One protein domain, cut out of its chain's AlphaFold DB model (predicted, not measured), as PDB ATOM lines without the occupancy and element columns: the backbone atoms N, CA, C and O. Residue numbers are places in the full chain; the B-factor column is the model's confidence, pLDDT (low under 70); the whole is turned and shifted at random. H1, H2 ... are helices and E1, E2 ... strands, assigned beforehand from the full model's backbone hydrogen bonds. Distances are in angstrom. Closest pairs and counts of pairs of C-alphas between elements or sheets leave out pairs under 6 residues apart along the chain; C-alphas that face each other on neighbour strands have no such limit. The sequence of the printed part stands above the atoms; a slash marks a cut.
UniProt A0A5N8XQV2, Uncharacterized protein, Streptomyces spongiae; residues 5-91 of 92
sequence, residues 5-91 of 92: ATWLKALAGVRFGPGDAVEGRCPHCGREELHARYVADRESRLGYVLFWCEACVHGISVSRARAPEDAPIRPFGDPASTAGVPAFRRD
ATOM      1  N   ALA A   5     161.511 182.085 162.376       95.38
ATOM      2  CA  ALA A   5     160.634 182.020 163.545       95.38
ATOM      3  C   ALA A   5     159.149 182.009 163.144       95.38
ATOM      4  O   ALA A   5     158.354 181.263 163.721       95.38
ATOM      5  N   THR A   6     158.779 182.787 162.129       96.12
ATOM      6  CA  THR A   6     157.419 182.815 161.577       96.12
ATOM      7  C   THR A   6     157.056 181.479 160.928       96.12
ATOM      8  O   THR A   6     155.974 180.945 161.176       96.12
ATOM      9  N   TRP A   7     157.981 180.883 160.175       97.00
ATOM     10  CA  TRP A   7     157.795 179.549 159.601       97.00
ATOM     11  C   TRP A   7     157.681 178.440 160.656       97.00
ATOM     12  O   TRP A   7     156.851 177.546 160.508       97.00
ATOM     13  N   LEU A   8     158.455 178.503 161.744       96.38
ATOM     14  CA  LEU A   8     158.349 177.552 162.857       96.38
ATOM     15  C   LEU A   8     156.988 177.639 163.558       96.38
ATOM     16  O   LEU A   8     156.400 176.607 163.878       96.38
ATOM     17  N   LYS A   9     156.465 178.855 163.763       95.94
ATOM     18  CA  LYS A   9     155.110 179.055 164.306       95.94
ATOM     19  C   LYS A   9     154.045 178.484 163.376       95.94
ATOM     20  O   LYS A   9     153.121 177.842 163.860       95.94
ATOM     21  N   ALA A  10     154.187 178.693 162.066       96.00
ATOM     22  CA  ALA A  10     153.283 178.112 161.081       96.00
ATOM     23  C   ALA A  10     153.313 176.578 161.152       96.00
ATOM     24  O   ALA A  10     152.263 175.974 161.338       96.00
ATOM     25  N   LEU A  11     154.501 175.962 161.121       96.06
ATOM     26  CA  LEU A  11     154.671 174.508 161.227       96.06
ATOM     27  C   LEU A  11     154.034 173.922 162.497       96.06
ATOM     28  O   LEU A  11     153.448 172.849 162.444       96.06
ATOM     29  N   ALA A  12     154.133 174.611 163.634       93.88
ATOM     30  CA  ALA A  12     153.547 174.142 164.890       93.88
ATOM     31  C   ALA A  12     152.005 174.161 164.905       93.88
ATOM     32  O   ALA A  12     151.406 173.511 165.757       93.88
ATOM     33  N   GLY A  13     151.371 174.927 164.008       92.38
ATOM     34  CA  GLY A  13     149.919 175.118 163.965       92.38
ATOM     35  C   GLY A  13     149.217 174.496 162.759       92.38
ATOM     36  O   GLY A  13     147.998 174.635 162.655       92.38
ATOM     37  N   VAL A  14     149.947 173.855 161.840       93.19
ATOM     38  CA  VAL A  14     149.325 173.216 160.673       93.19
ATOM     39  C   VAL A  14     148.587 171.940 161.062       93.19
ATOM     40  O   VAL A  14     148.939 171.268 162.031       93.19
ATOM     41  N   ARG A  15     147.578 171.580 160.268       92.62
ATOM     42  CA  ARG A  15     146.927 170.266 160.344       92.62
ATOM     43  C   ARG A  15     147.364 169.412 159.169       92.62
ATOM     44  O   ARG A  15     147.414 169.905 158.045       92.62
ATOM     45  N   PHE A  16     147.667 168.146 159.426       89.88
ATOM     46  CA  PHE A  16     148.112 167.229 158.385       89.88
ATOM     47  C   PHE A  16     146.935 166.750 157.540       89.88
ATOM     48  O   PHE A  16     145.958 166.209 158.057       89.88
ATOM     49  N   GLY A  17     147.037 166.974 156.234       88.75
ATOM     50  CA  GLY A  17     146.131 166.430 155.237       88.75
ATOM     51  C   GLY A  17     146.698 165.164 154.585       88.75
ATOM     52  O   GLY A  17     147.680 164.582 155.054       88.75
ATOM     53  N   PRO A  18     146.091 164.713 153.477       86.12
ATOM     54  CA  PRO A  18     146.594 163.577 152.718       86.12
ATOM     55  C   PRO A  18     147.999 163.827 152.149       86.12
ATOM     56  O   PRO A  18     148.267 164.850 151.514       86.12
ATOM     57  N   GLY A  19     148.886 162.844 152.309       89.06
ATOM     58  CA  GLY A  19     150.250 162.913 151.786       89.06
ATOM     59  C   GLY A  19     151.101 163.933 152.539       89.06
ATOM     60  O   GLY A  19     151.270 163.815 153.746       89.06
ATOM     61  N   ASP A  20     151.669 164.899 151.816       93.19
ATOM     62  CA  ASP A  20     152.486 165.962 152.417       93.19
ATOM     63  C   ASP A  20     151.713 167.281 152.570       93.19
ATOM     64  O   ASP A  20     152.275 168.245 153.076       93.19
ATOM     65  N   ALA A  21     150.466 167.373 152.093       95.31
ATOM     66  CA  ALA A  21     149.689 168.608 152.165       95.31
ATOM     67  C   ALA A  21     149.308 168.927 153.616       95.31
ATOM     68  O   ALA A  21     148.947 168.029 154.382       95.31
ATOM     69  N   VAL A  22     149.353 170.207 153.984       96.25
ATOM     70  CA  VAL A  22     148.921 170.663 155.308       96.25
ATOM     71  C   VAL A  22     148.038 171.901 155.221       96.25
ATOM     72  O   VAL A  22     148.220 172.763 154.363       96.25
ATOM     73  N   GLU A  23     147.082 172.005 156.139       95.31
ATOM     74  CA  GLU A  23     146.202 173.165 156.237       95.31
ATOM     75  C   GLU A  23     146.925 174.323 156.929       95.31
ATOM     76  O   GLU A  23     147.410 174.197 158.057       95.31
ATOM     77  N   GLY A  24     146.975 175.472 156.259       93.94
ATOM     78  CA  GLY A  24     147.554 176.702 156.785       93.94
ATOM     79  C   GLY A  24     147.907 177.681 155.671       93.94
ATOM     80  O   GLY A  24     148.019 177.308 154.506       93.94
ATOM     81  N   ARG A  25     148.123 178.950 156.030       95.50
ATOM     82  CA  ARG A  25     148.565 179.980 155.081       95.50
ATOM     83  C   ARG A  25     150.074 180.102 155.075       95.50
ATOM     84  O   ARG A  25     150.700 180.217 156.128       95.50
ATOM     85  N   CYS A  26     150.649 180.152 153.880       96.88
ATOM     86  CA  CYS A  26     152.063 180.416 153.695       96.88
ATOM     87  C   CYS A  26     152.444 181.758 154.341       96.88
ATOM     88  O   CYS A  26     151.877 182.791 153.972       96.88
ATOM     89  N   PRO A  27     153.440 181.791 155.241       96.31
ATOM     90  CA  PRO A  27     153.854 183.027 155.896       96.31
ATOM     91  C   PRO A  27     154.621 183.975 154.959       96.31
ATOM     92  O   PRO A  27     154.881 185.115 155.329       96.31
ATOM     93  N   HIS A  28     155.000 183.519 153.760       96.56
ATOM     94  CA  HIS A  28     155.673 184.333 152.748       96.56
ATOM     95  C   HIS A  28     154.691 184.956 151.741       96.56
ATOM     96  O   HIS A  28     154.748 186.157 151.494       96.56
ATOM     97  N   CYS A  29     153.788 184.164 151.145       96.75
ATOM     98  CA  CYS A  29     152.888 184.631 150.076       96.75
ATOM     99  C   CYS A  29     151.387 184.607 150.420       96.75
ATOM    100  O   CYS A  29     150.577 185.060 149.615       96.75
ATOM    101  N   GLY A  30     150.997 184.069 151.581       96.38
ATOM    102  CA  GLY A  30     149.610 184.029 152.058       96.38
ATOM    103  C   GLY A  30     148.716 182.931 151.468       96.38
ATOM    104  O   GLY A  30     147.593 182.774 151.940       96.38
ATOM    105  N   ARG A  31     149.186 182.164 150.474       97.25
ATOM    106  CA  ARG A  31     148.423 181.071 149.834       97.25
ATOM    107  C   ARG A  31     148.328 179.828 150.721       97.25
ATOM    108  O   ARG A  31     149.220 179.580 151.529       97.25
ATOM    109  N   GLU A  32     147.283 179.030 150.527       96.06
ATOM    110  CA  GLU A  32     146.996 177.799 151.288       96.06
ATOM    111  C   GLU A  32     147.543 176.550 150.576       96.06
ATOM    112  O   GLU A  32     146.871 175.541 150.418       96.06
ATOM    113  N   GLU A  33     148.788 176.651 150.108       96.69
ATOM    114  CA  GLU A  33     149.489 175.610 149.345       96.69
ATOM    115  C   GLU A  33     150.738 175.169 150.119       96.69
ATOM    116  O   GLU A  33     151.863 175.256 149.625       96.69
ATOM    117  N   LEU A  34     150.548 174.826 151.397       97.69
ATOM    118  CA  LEU A  34     151.615 174.399 152.294       97.69
ATOM    119  C   LEU A  34     151.772 172.881 152.290       97.69
ATOM    120  O   LEU A  34     150.799 172.128 152.287       97.69
ATOM    121  N   HIS A  35     153.025 172.451 152.373       98.12
ATOM    122  CA  HIS A  35     153.397 171.052 152.444       98.12
ATOM    123  C   HIS A  35     154.448 170.825 153.525       98.12
ATOM    124  O   HIS A  35     155.409 171.586 153.637       98.12
ATOM    125  N   ALA A  36     154.282 169.758 154.302       97.62
ATOM    126  CA  ALA A  36     155.224 169.307 155.311       97.62
ATOM    127  C   ALA A  36     155.556 167.835 155.080       97.62
ATOM    128  O   ALA A  36     154.676 166.980 155.026       97.62
ATOM    129  N   ARG A  37     156.850 167.531 155.004       97.56
ATOM    130  CA  ARG A  37     157.335 166.166 154.850       97.56
ATOM    131  C   ARG A  37     158.318 165.808 155.944       97.56
ATOM    132  O   ARG A  37     159.412 166.372 156.007       97.56
ATOM    133  N   TYR A  38     157.944 164.823 156.750       97.19
ATOM    134  CA  TYR A  38     158.815 164.242 157.762       97.19
ATOM    135  C   TYR A  38     159.599 163.068 157.184       97.19
ATOM    136  O   TYR A  38     159.022 162.090 156.703       97.19
ATOM    137  N   VAL A  39     160.923 163.157 157.272       97.31
ATOM    138  CA  VAL A  39     161.833 162.040 157.023       97.31
ATOM    139  C   VAL A  39     162.459 161.668 158.358       97.31
ATOM    140  O   VAL A  39     163.213 162.449 158.941       97.31
ATOM    141  N   ALA A  40     162.079 160.509 158.876       96.62
ATOM    142  CA  ALA A  40     162.358 160.124 160.247       96.62
ATOM    143  C   ALA A  40     162.549 158.616 160.393       96.62
ATOM    144  O   ALA A  40     162.142 157.815 159.546       96.62
ATOM    145  N   ASP A  41     163.166 158.242 161.507       94.75
ATOM    146  CA  ASP A  41     163.183 156.863 161.964       94.75
ATOM    147  C   ASP A  41     161.763 156.426 162.363       94.75
ATOM    148  O   ASP A  41     161.005 157.205 162.947       94.75
ATOM    149  N   ARG A  42     161.381 155.192 162.016       91.19
ATOM    150  CA  ARG A  42     159.996 154.724 162.183       91.19
ATOM    151  C   ARG A  42     159.628 154.474 163.638       91.19
ATOM    152  O   ARG A  42     158.481 154.712 164.004       91.19
ATOM    153  N   GLU A  43     160.579 154.020 164.444       91.88
ATOM    154  CA  GLU A  43     160.337 153.687 165.849       91.88
ATOM    155  C   GLU A  43     160.319 154.948 166.714       91.88
ATOM    156  O   GLU A  43     159.358 155.224 167.429       91.88
ATOM    157  N   SER A  44     161.364 155.766 166.611       94.50
ATOM    158  CA  SER A  44     161.519 156.969 167.423       94.50
ATOM    159  C   SER A  44     160.739 158.173 166.896       94.50
ATOM    160  O   SER A  44     160.573 159.144 167.641       94.50
ATOM    161  N   ARG A  45     160.301 158.155 165.626       95.25
ATOM    162  CA  ARG A  45     159.719 159.299 164.890       95.25
ATOM    163  C   ARG A  45     160.616 160.541 164.861       95.25
ATOM    164  O   ARG A  45     160.145 161.639 164.555       95.25
ATOM    165  N   LEU A  46     161.897 160.402 165.203       96.69
ATOM    166  CA  LEU A  46     162.859 161.495 165.209       96.69
ATOM    167  C   LEU A  46     163.541 161.579 163.845       96.69
ATOM    168  O   LEU A  46     164.049 160.584 163.334       96.69
ATOM    169  N   GLY A  47     163.595 162.779 163.276       96.25
ATOM    170  CA  GLY A  47     164.384 163.022 162.084       96.25
ATOM    171  C   GLY A  47     164.428 164.477 161.664       96.25
ATOM    172  O   GLY A  47     164.851 165.327 162.446       96.25
ATOM    173  N   TYR A  48     164.055 164.775 160.429       97.00
ATOM    174  CA  TYR A  48     163.945 166.145 159.942       97.00
ATOM    175  C   TYR A  48     162.627 166.366 159.210       97.00
ATOM    176  O   TYR A  48     161.991 165.430 158.728       97.00
ATOM    177  N   VAL A  49     162.230 167.631 159.124       97.44
ATOM    178  CA  VAL A  49     161.066 168.060 158.350       97.44
ATOM    179  C   VAL A  49     161.479 169.085 157.307       97.44
ATOM    180  O   VAL A  49     162.280 169.988 157.573       97.44
ATOM    181  N   LEU A  50     160.934 168.905 156.110       97.69
ATOM    182  CA  LEU A  50     160.958 169.865 155.018       97.69
ATOM    183  C   LEU A  50     159.566 170.490 154.968       97.69
ATOM    184  O   LEU A  50     158.586 169.767 154.807       97.69
ATOM    185  N   PHE A  51     159.476 171.801 155.159       98.06
ATOM    186  CA  PHE A  51     158.208 172.523 155.204       98.06
ATOM    187  C   PHE A  51     158.263 173.672 154.206       98.06
ATOM    188  O   PHE A  51     159.120 174.544 154.338       98.06
ATOM    189  N   TRP A  52     157.404 173.650 153.191       98.25
ATOM    190  CA  TRP A  52     157.466 174.588 152.072       98.25
ATOM    191  C   TRP A  52     156.078 174.992 151.587       98.25
ATOM    192  O   TRP A  52     155.071 174.372 151.920       98.25
ATOM    193  N   CYS A  53     156.037 176.056 150.791       98.12
ATOM    194  CA  CYS A  53     154.870 176.421 150.004       98.12
ATOM    195  C   CYS A  53     155.106 176.080 148.535       98.12
ATOM    196  O   CYS A  53     156.110 176.516 147.967       98.12
ATOM    197  N   GLU A  54     154.178 175.358 147.915       97.62
ATOM    198  CA  GLU A  54     154.271 174.977 146.502       97.62
ATOM    199  C   GLU A  54     154.165 176.203 145.583       97.62
ATOM    200  O   GLU A  54     154.897 176.327 144.606       97.62
ATOM    201  N   ALA A  55     153.336 177.181 145.955       97.69
ATOM    202  CA  ALA A  55     153.073 178.347 145.120       97.69
ATOM    203  C   ALA A  55     154.244 179.331 145.002       97.69
ATOM    204  O   ALA A  55     154.445 179.931 143.947       97.69
ATOM    205  N   CYS A  56     154.980 179.569 146.094       97.38
ATOM    206  CA  CYS A  56     156.097 180.519 146.088       97.38
ATOM    207  C   CYS A  56     157.467 179.855 146.209       97.38
ATOM    208  O   CYS A  56     158.467 180.536 146.014       97.38
ATOM    209  N   VAL A  57     157.531 178.552 146.500       97.50
ATOM    210  CA  VAL A  57     158.784 177.781 146.559       97.50
ATOM    211  C   VAL A  57     159.749 178.335 147.627       97.50
ATOM    212  O   VAL A  57     160.969 178.330 147.475       97.50
ATOM    213  N   HIS A  58     159.180 178.811 148.740       98.06
ATOM    214  CA  HIS A  58     159.883 179.187 149.973       98.06
ATOM    215  C   HIS A  58     159.545 178.202 151.091       98.06
ATOM    216  O   HIS A  58     158.473 177.589 151.076       98.06
ATOM    217  N   GLY A  59     160.432 178.073 152.073       97.75
ATOM    218  CA  GLY A  59     160.215 177.176 153.197       97.75
ATOM    219  C   GLY A  59     161.358 177.138 154.198       97.75
ATOM    220  O   GLY A  59     162.300 177.928 154.148       97.75
ATOM    221  N   ILE A  60     161.293 176.159 155.094       97.88
ATOM    222  CA  ILE A  60     162.330 175.856 156.075       97.88
ATOM    223  C   ILE A  60     162.642 174.364 156.104       97.88
ATOM    224  O   ILE A  60     161.810 173.504 155.814       97.88
ATOM    225  N   SER A  61     163.861 174.054 156.532       97.00
ATOM    226  CA  SER A  61     164.224 172.723 157.013       97.00
ATOM    227  C   SER A  61     164.495 172.772 158.514       97.00
ATOM    228  O   SER A  61     165.183 173.678 159.008       97.00
ATOM    229  N   VAL A  62     163.965 171.796 159.248       96.69
ATOM    230  CA  VAL A  62     164.209 171.641 160.686       96.69
ATOM    231  C   VAL A  62     164.789 170.261 160.939       96.69
ATOM    232  O   VAL A  62     164.116 169.247 160.777       96.69
ATOM    233  N   SER A  63     166.059 170.235 161.329       95.31
ATOM    234  CA  SER A  63     166.740 169.024 161.783       95.31
ATOM    235  C   SER A  63     166.314 168.667 163.206       95.31
ATOM    236  O   SER A  63     165.969 169.550 163.989       95.31
ATOM    237  N   ARG A  64     166.413 167.382 163.563       94.00
ATOM    238  CA  ARG A  64     166.035 166.846 164.886       94.00
ATOM    239  C   ARG A  64     164.585 167.170 165.278       94.00
ATOM    240  O   ARG A  64     164.290 167.435 166.438       94.00
ATOM    241  N   ALA A  65     163.682 167.125 164.304       94.94
ATOM    242  CA  ALA A  65     162.249 167.264 164.514       94.94
ATOM    243  C   ALA A  65     161.625 165.896 164.817       94.94
ATOM    244  O   ALA A  65     161.881 164.921 164.108       94.94
ATOM    245  N   ARG A  66     160.794 165.825 165.861       95.44
ATOM    246  CA  ARG A  66     159.933 164.666 166.116       95.44
ATOM    247  C   ARG A  66     158.645 164.838 165.315       95.44
ATOM    248  O   ARG A  66     157.991 165.869 165.448       95.44
ATOM    249  N   ALA A  67     158.300 163.855 164.492       94.44
ATOM    250  CA  ALA A  67     157.054 163.876 163.738       94.44
ATOM    251  C   ALA A  67     155.847 163.689 164.684       94.44
ATOM    252  O   ALA A  67     155.838 162.698 165.426       94.44
ATOM    253  N   PRO A  68     154.840 164.587 164.660       92.69
ATOM    254  CA  PRO A  68     153.569 164.423 165.384       92.69
ATOM    255  C   PRO A  68     152.895 163.099 165.030       92.69
ATOM    256  O   PRO A  68     153.072 162.658 163.906       92.69
ATOM    257  N   GLU A  69     152.171 162.439 165.934       90.44
ATOM    258  CA  GLU A  69     151.656 161.067 165.716       90.44
ATOM    259  C   GLU A  69     150.806 160.897 164.448       90.44
ATOM    260  O   GLU A  69     150.904 159.876 163.769       90.44
ATOM    261  N   ASP A  70     150.033 161.923 164.107       87.69
ATOM    262  CA  ASP A  70     149.149 162.017 162.946       87.69
ATOM    263  C   ASP A  70     149.876 162.379 161.638       87.69
ATOM    264  O   ASP A  70     149.318 162.218 160.553       87.69
ATOM    265  N   ALA A  71     151.134 162.818 161.714       91.31
ATOM    266  CA  ALA A  71     151.928 163.151 160.541       91.31
ATOM    267  C   ALA A  71     152.469 161.881 159.848       91.31
ATOM    268  O   ALA A  71     153.124 161.046 160.496       91.31
ATOM    269  N   PRO A  72     152.296 161.743 158.520       92.50
ATOM    270  CA  PRO A  72     152.977 160.717 157.743       92.50
ATOM    271  C   PRO A  72     154.499 160.856 157.860       92.50
ATOM    272  O   PRO A  72     155.047 161.955 157.767       92.50
ATOM    273  N   ILE A  73     155.193 159.729 158.032       95.00
ATOM    274  CA  ILE A  73     156.660 159.685 158.070       95.00
ATOM    275  C   ILE A  73     157.210 158.851 156.922       95.00
ATOM    276  O   ILE A  73     156.673 157.796 156.574       95.00
ATOM    277  N   ARG A  74     158.321 159.311 156.352       95.88
ATOM    278  CA  ARG A  74     159.097 158.587 155.343       95.88
ATOM    279  C   ARG A  74     160.435 158.143 155.945       95.88
ATOM    280  O   ARG A  74     160.996 158.881 156.754       95.88
ATOM    281  N   PRO A  75     160.944 156.946 155.610       95.19
ATOM    282  CA  PRO A  75     162.129 156.394 156.260       95.19
ATOM    283  C   PRO A  75     163.419 157.124 155.864       95.19
ATOM    284  O   PRO A  75     163.564 157.624 154.747       95.19
ATOM    285  N   PHE A  76     164.396 157.131 156.767       87.69
ATOM    286  CA  PHE A  76     165.766 157.518 156.436       87.69
ATOM    287  C   PHE A  76     166.412 156.580 155.413       87.69
ATOM    288  O   PHE A  76     166.090 155.397 155.348       87.69
ATOM    289  N   GLY A  77     167.369 157.110 154.646       83.19
ATOM    290  CA  GLY A  77     168.200 156.324 153.727       83.19
ATOM    291  C   GLY A  77     167.514 155.899 152.428       83.19
ATOM    292  O   GLY A  77     168.194 155.415 151.532       83.19
ATOM    293  N   ASP A  78     166.206 156.123 152.295       92.44
ATOM    294  CA  ASP A  78     165.467 155.907 151.054       92.44
ATOM    295  C   ASP A  78     165.450 157.200 150.213       92.44
ATOM    296  O   ASP A  78     164.870 158.201 150.647       92.44
ATOM    297  N   PRO A  79     166.053 157.224 149.008       89.62
ATOM    298  CA  PRO A  79     165.986 158.379 148.112       89.62
ATOM    299  C   PRO A  79     164.551 158.788 147.745       89.62
ATOM    300  O   PRO A  79     164.284 159.967 147.505       89.62
ATOM    301  N   ALA A  80     163.600 157.848 147.744       94.06
ATOM    302  CA  ALA A  80     162.193 158.147 147.497       94.06
ATOM    303  C   ALA A  80     161.569 159.003 148.614       94.06
ATOM    304  O   ALA A  80     160.549 159.667 148.397       94.06
ATOM    305  N   SER A  81     162.195 159.065 149.794       95.06
ATOM    306  CA  SER A  81     161.721 159.886 150.905       95.06
ATOM    307  C   SER A  81     161.729 161.374 150.584       95.06
ATOM    308  O   SER A  81     160.883 162.094 151.097       95.06
ATOM    309  N   THR A  82     162.593 161.862 149.695       94.44
ATOM    310  CA  THR A  82     162.613 163.279 149.281       94.44
ATOM    311  C   THR A  82     162.123 163.498 147.849       94.44
ATOM    312  O   THR A  82     162.095 164.634 147.378       94.44
ATOM    313  N   ALA A  83     161.652 162.450 147.165       94.50
ATOM    314  CA  ALA A  83     161.148 162.559 145.799       94.50
ATOM    315  C   ALA A  83     159.932 163.500 145.707       94.50
ATOM    316  O   ALA A  83     158.963 163.363 146.458       94.50
ATOM    317  N   GLY A  84     159.983 164.461 144.785       93.25
ATOM    318  CA  GLY A  84     158.926 165.459 144.596       93.25
ATOM    319  C   GLY A  84     158.953 166.627 145.585       93.25
ATOM    320  O   GLY A  84     158.082 167.480 145.500       93.25
ATOM    321  N   VAL A  85     159.931 166.706 146.498       96.00
ATOM    322  CA  VAL A  85     160.163 167.953 147.244       96.00
ATOM    323  C   VAL A  85     160.873 168.944 146.315       96.00
ATOM    324  O   VAL A  85     161.926 168.595 145.769       96.00
ATOM    325  N   PRO A  86     160.352 170.167 146.125       96.62
ATOM    326  CA  PRO A  86     161.001 171.157 145.279       96.62
ATOM    327  C   PRO A  86     162.294 171.676 145.916       96.62
ATOM    328  O   PRO A  86     162.488 171.641 147.134       96.62
ATOM    329  N   ALA A  87     163.178 172.235 145.091       95.44
ATOM    330  CA  ALA A  87     164.351 172.968 145.558       95.44
ATOM    331  C   ALA A  87     163.945 174.360 146.089       95.44
ATOM    332  O   ALA A  87     164.223 175.381 145.461       95.44
ATOM    333  N   PHE A  88     163.249 174.402 147.227       96.62
ATOM    334  CA  PHE A  88     162.745 175.644 147.809       96.62
ATOM    335  C   PHE A  88     163.846 176.517 148.421       96.62
ATOM    336  O   PHE A  88     164.849 176.028 148.960       96.62
ATOM    337  N   ARG A  89     163.640 177.837 148.371       96.69
ATOM    338  CA  ARG A  89     164.479 178.811 149.072       96.69
ATOM    339  C   ARG A  89     164.240 178.687 150.574       96.69
ATOM    340  O   ARG A  89     163.099 178.697 151.027       96.69
ATOM    341  N   ARG A  90     165.329 178.564 151.332       94.31
ATOM    342  CA  ARG A  90     165.285 178.493 152.793       94.31
ATOM    343  C   ARG A  90     165.227 179.900 153.371       94.31
ATOM    344  O   ARG A  90     166.117 180.697 153.088       94.31
ATOM    345  N   ASP A  91     164.203 180.162 154.168       90.81
ATOM    346  CA  ASP A  91     164.091 181.384 154.959       90.81
ATOM    347  C   ASP A  91     164.714 181.112 156.346       90.81
ATOM    348  O   ASP A  91     164.217 180.278 157.111       90.81
TER     349      ASP A  91
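Overview. This is residues 5 to 91 of the 92 residues of an uncharacterized protein of Streptomyces spongiae (UniProt A0A5N8XQV2). A twisted sheet of three long strands, E2, E3 and E4, and short E1 has helix H1 crossing one face; after E4 the backbone folds back through small H2 and ends beside E4. The 87 printed residues, under half in named elements, run H1 E1 E2 E3 E4 H2, class mixed. Sheet order is E1 E2 E3 E4; E2 E3 E4 form a meander, each the antiparallel neighbour of the one before. It is compact, radius of gyration of the C-alphas 11.9 A, spanning 35 by 24 by 23 A.

Along the chain. Find C-alpha 5 at (160.634, 182.020, 163.545), where H1, residues 5 to 13, begins its 12.8 A. Next come E1, 21 to 23; E2, 34 to 40, 19.6 A; E3, 46 to 53, 22.8 A; and E4, 58 to 66, 21.7 A, which bends by 77 degrees at residue 63. H2, 79 to 82, ends at (162.613, 163.279, 149.281).

Arrangement. H1 is on the sheet, height 9.4 A, across the strands; its closest C-alphas to E4 are Trp 7 and Ile 60, 6.8 A. Within hydrogen-bond range find N 37 and O 50, 2.8 A, in hairpin E2 and E3, and N 51 and O 60, 3.0 A, in hairpin E3 and E4. E1 and E2 meet only at a point. H2 only grazes the sheet. Every O i to N i+4 pair of H1 is within hydrogen-bond range; H2 is too short for any.

Size, cuts and confidence. The printed part has no cut. The link E4 to H2 is long, 12 residues. No printed residue is under 70 in pLDDT.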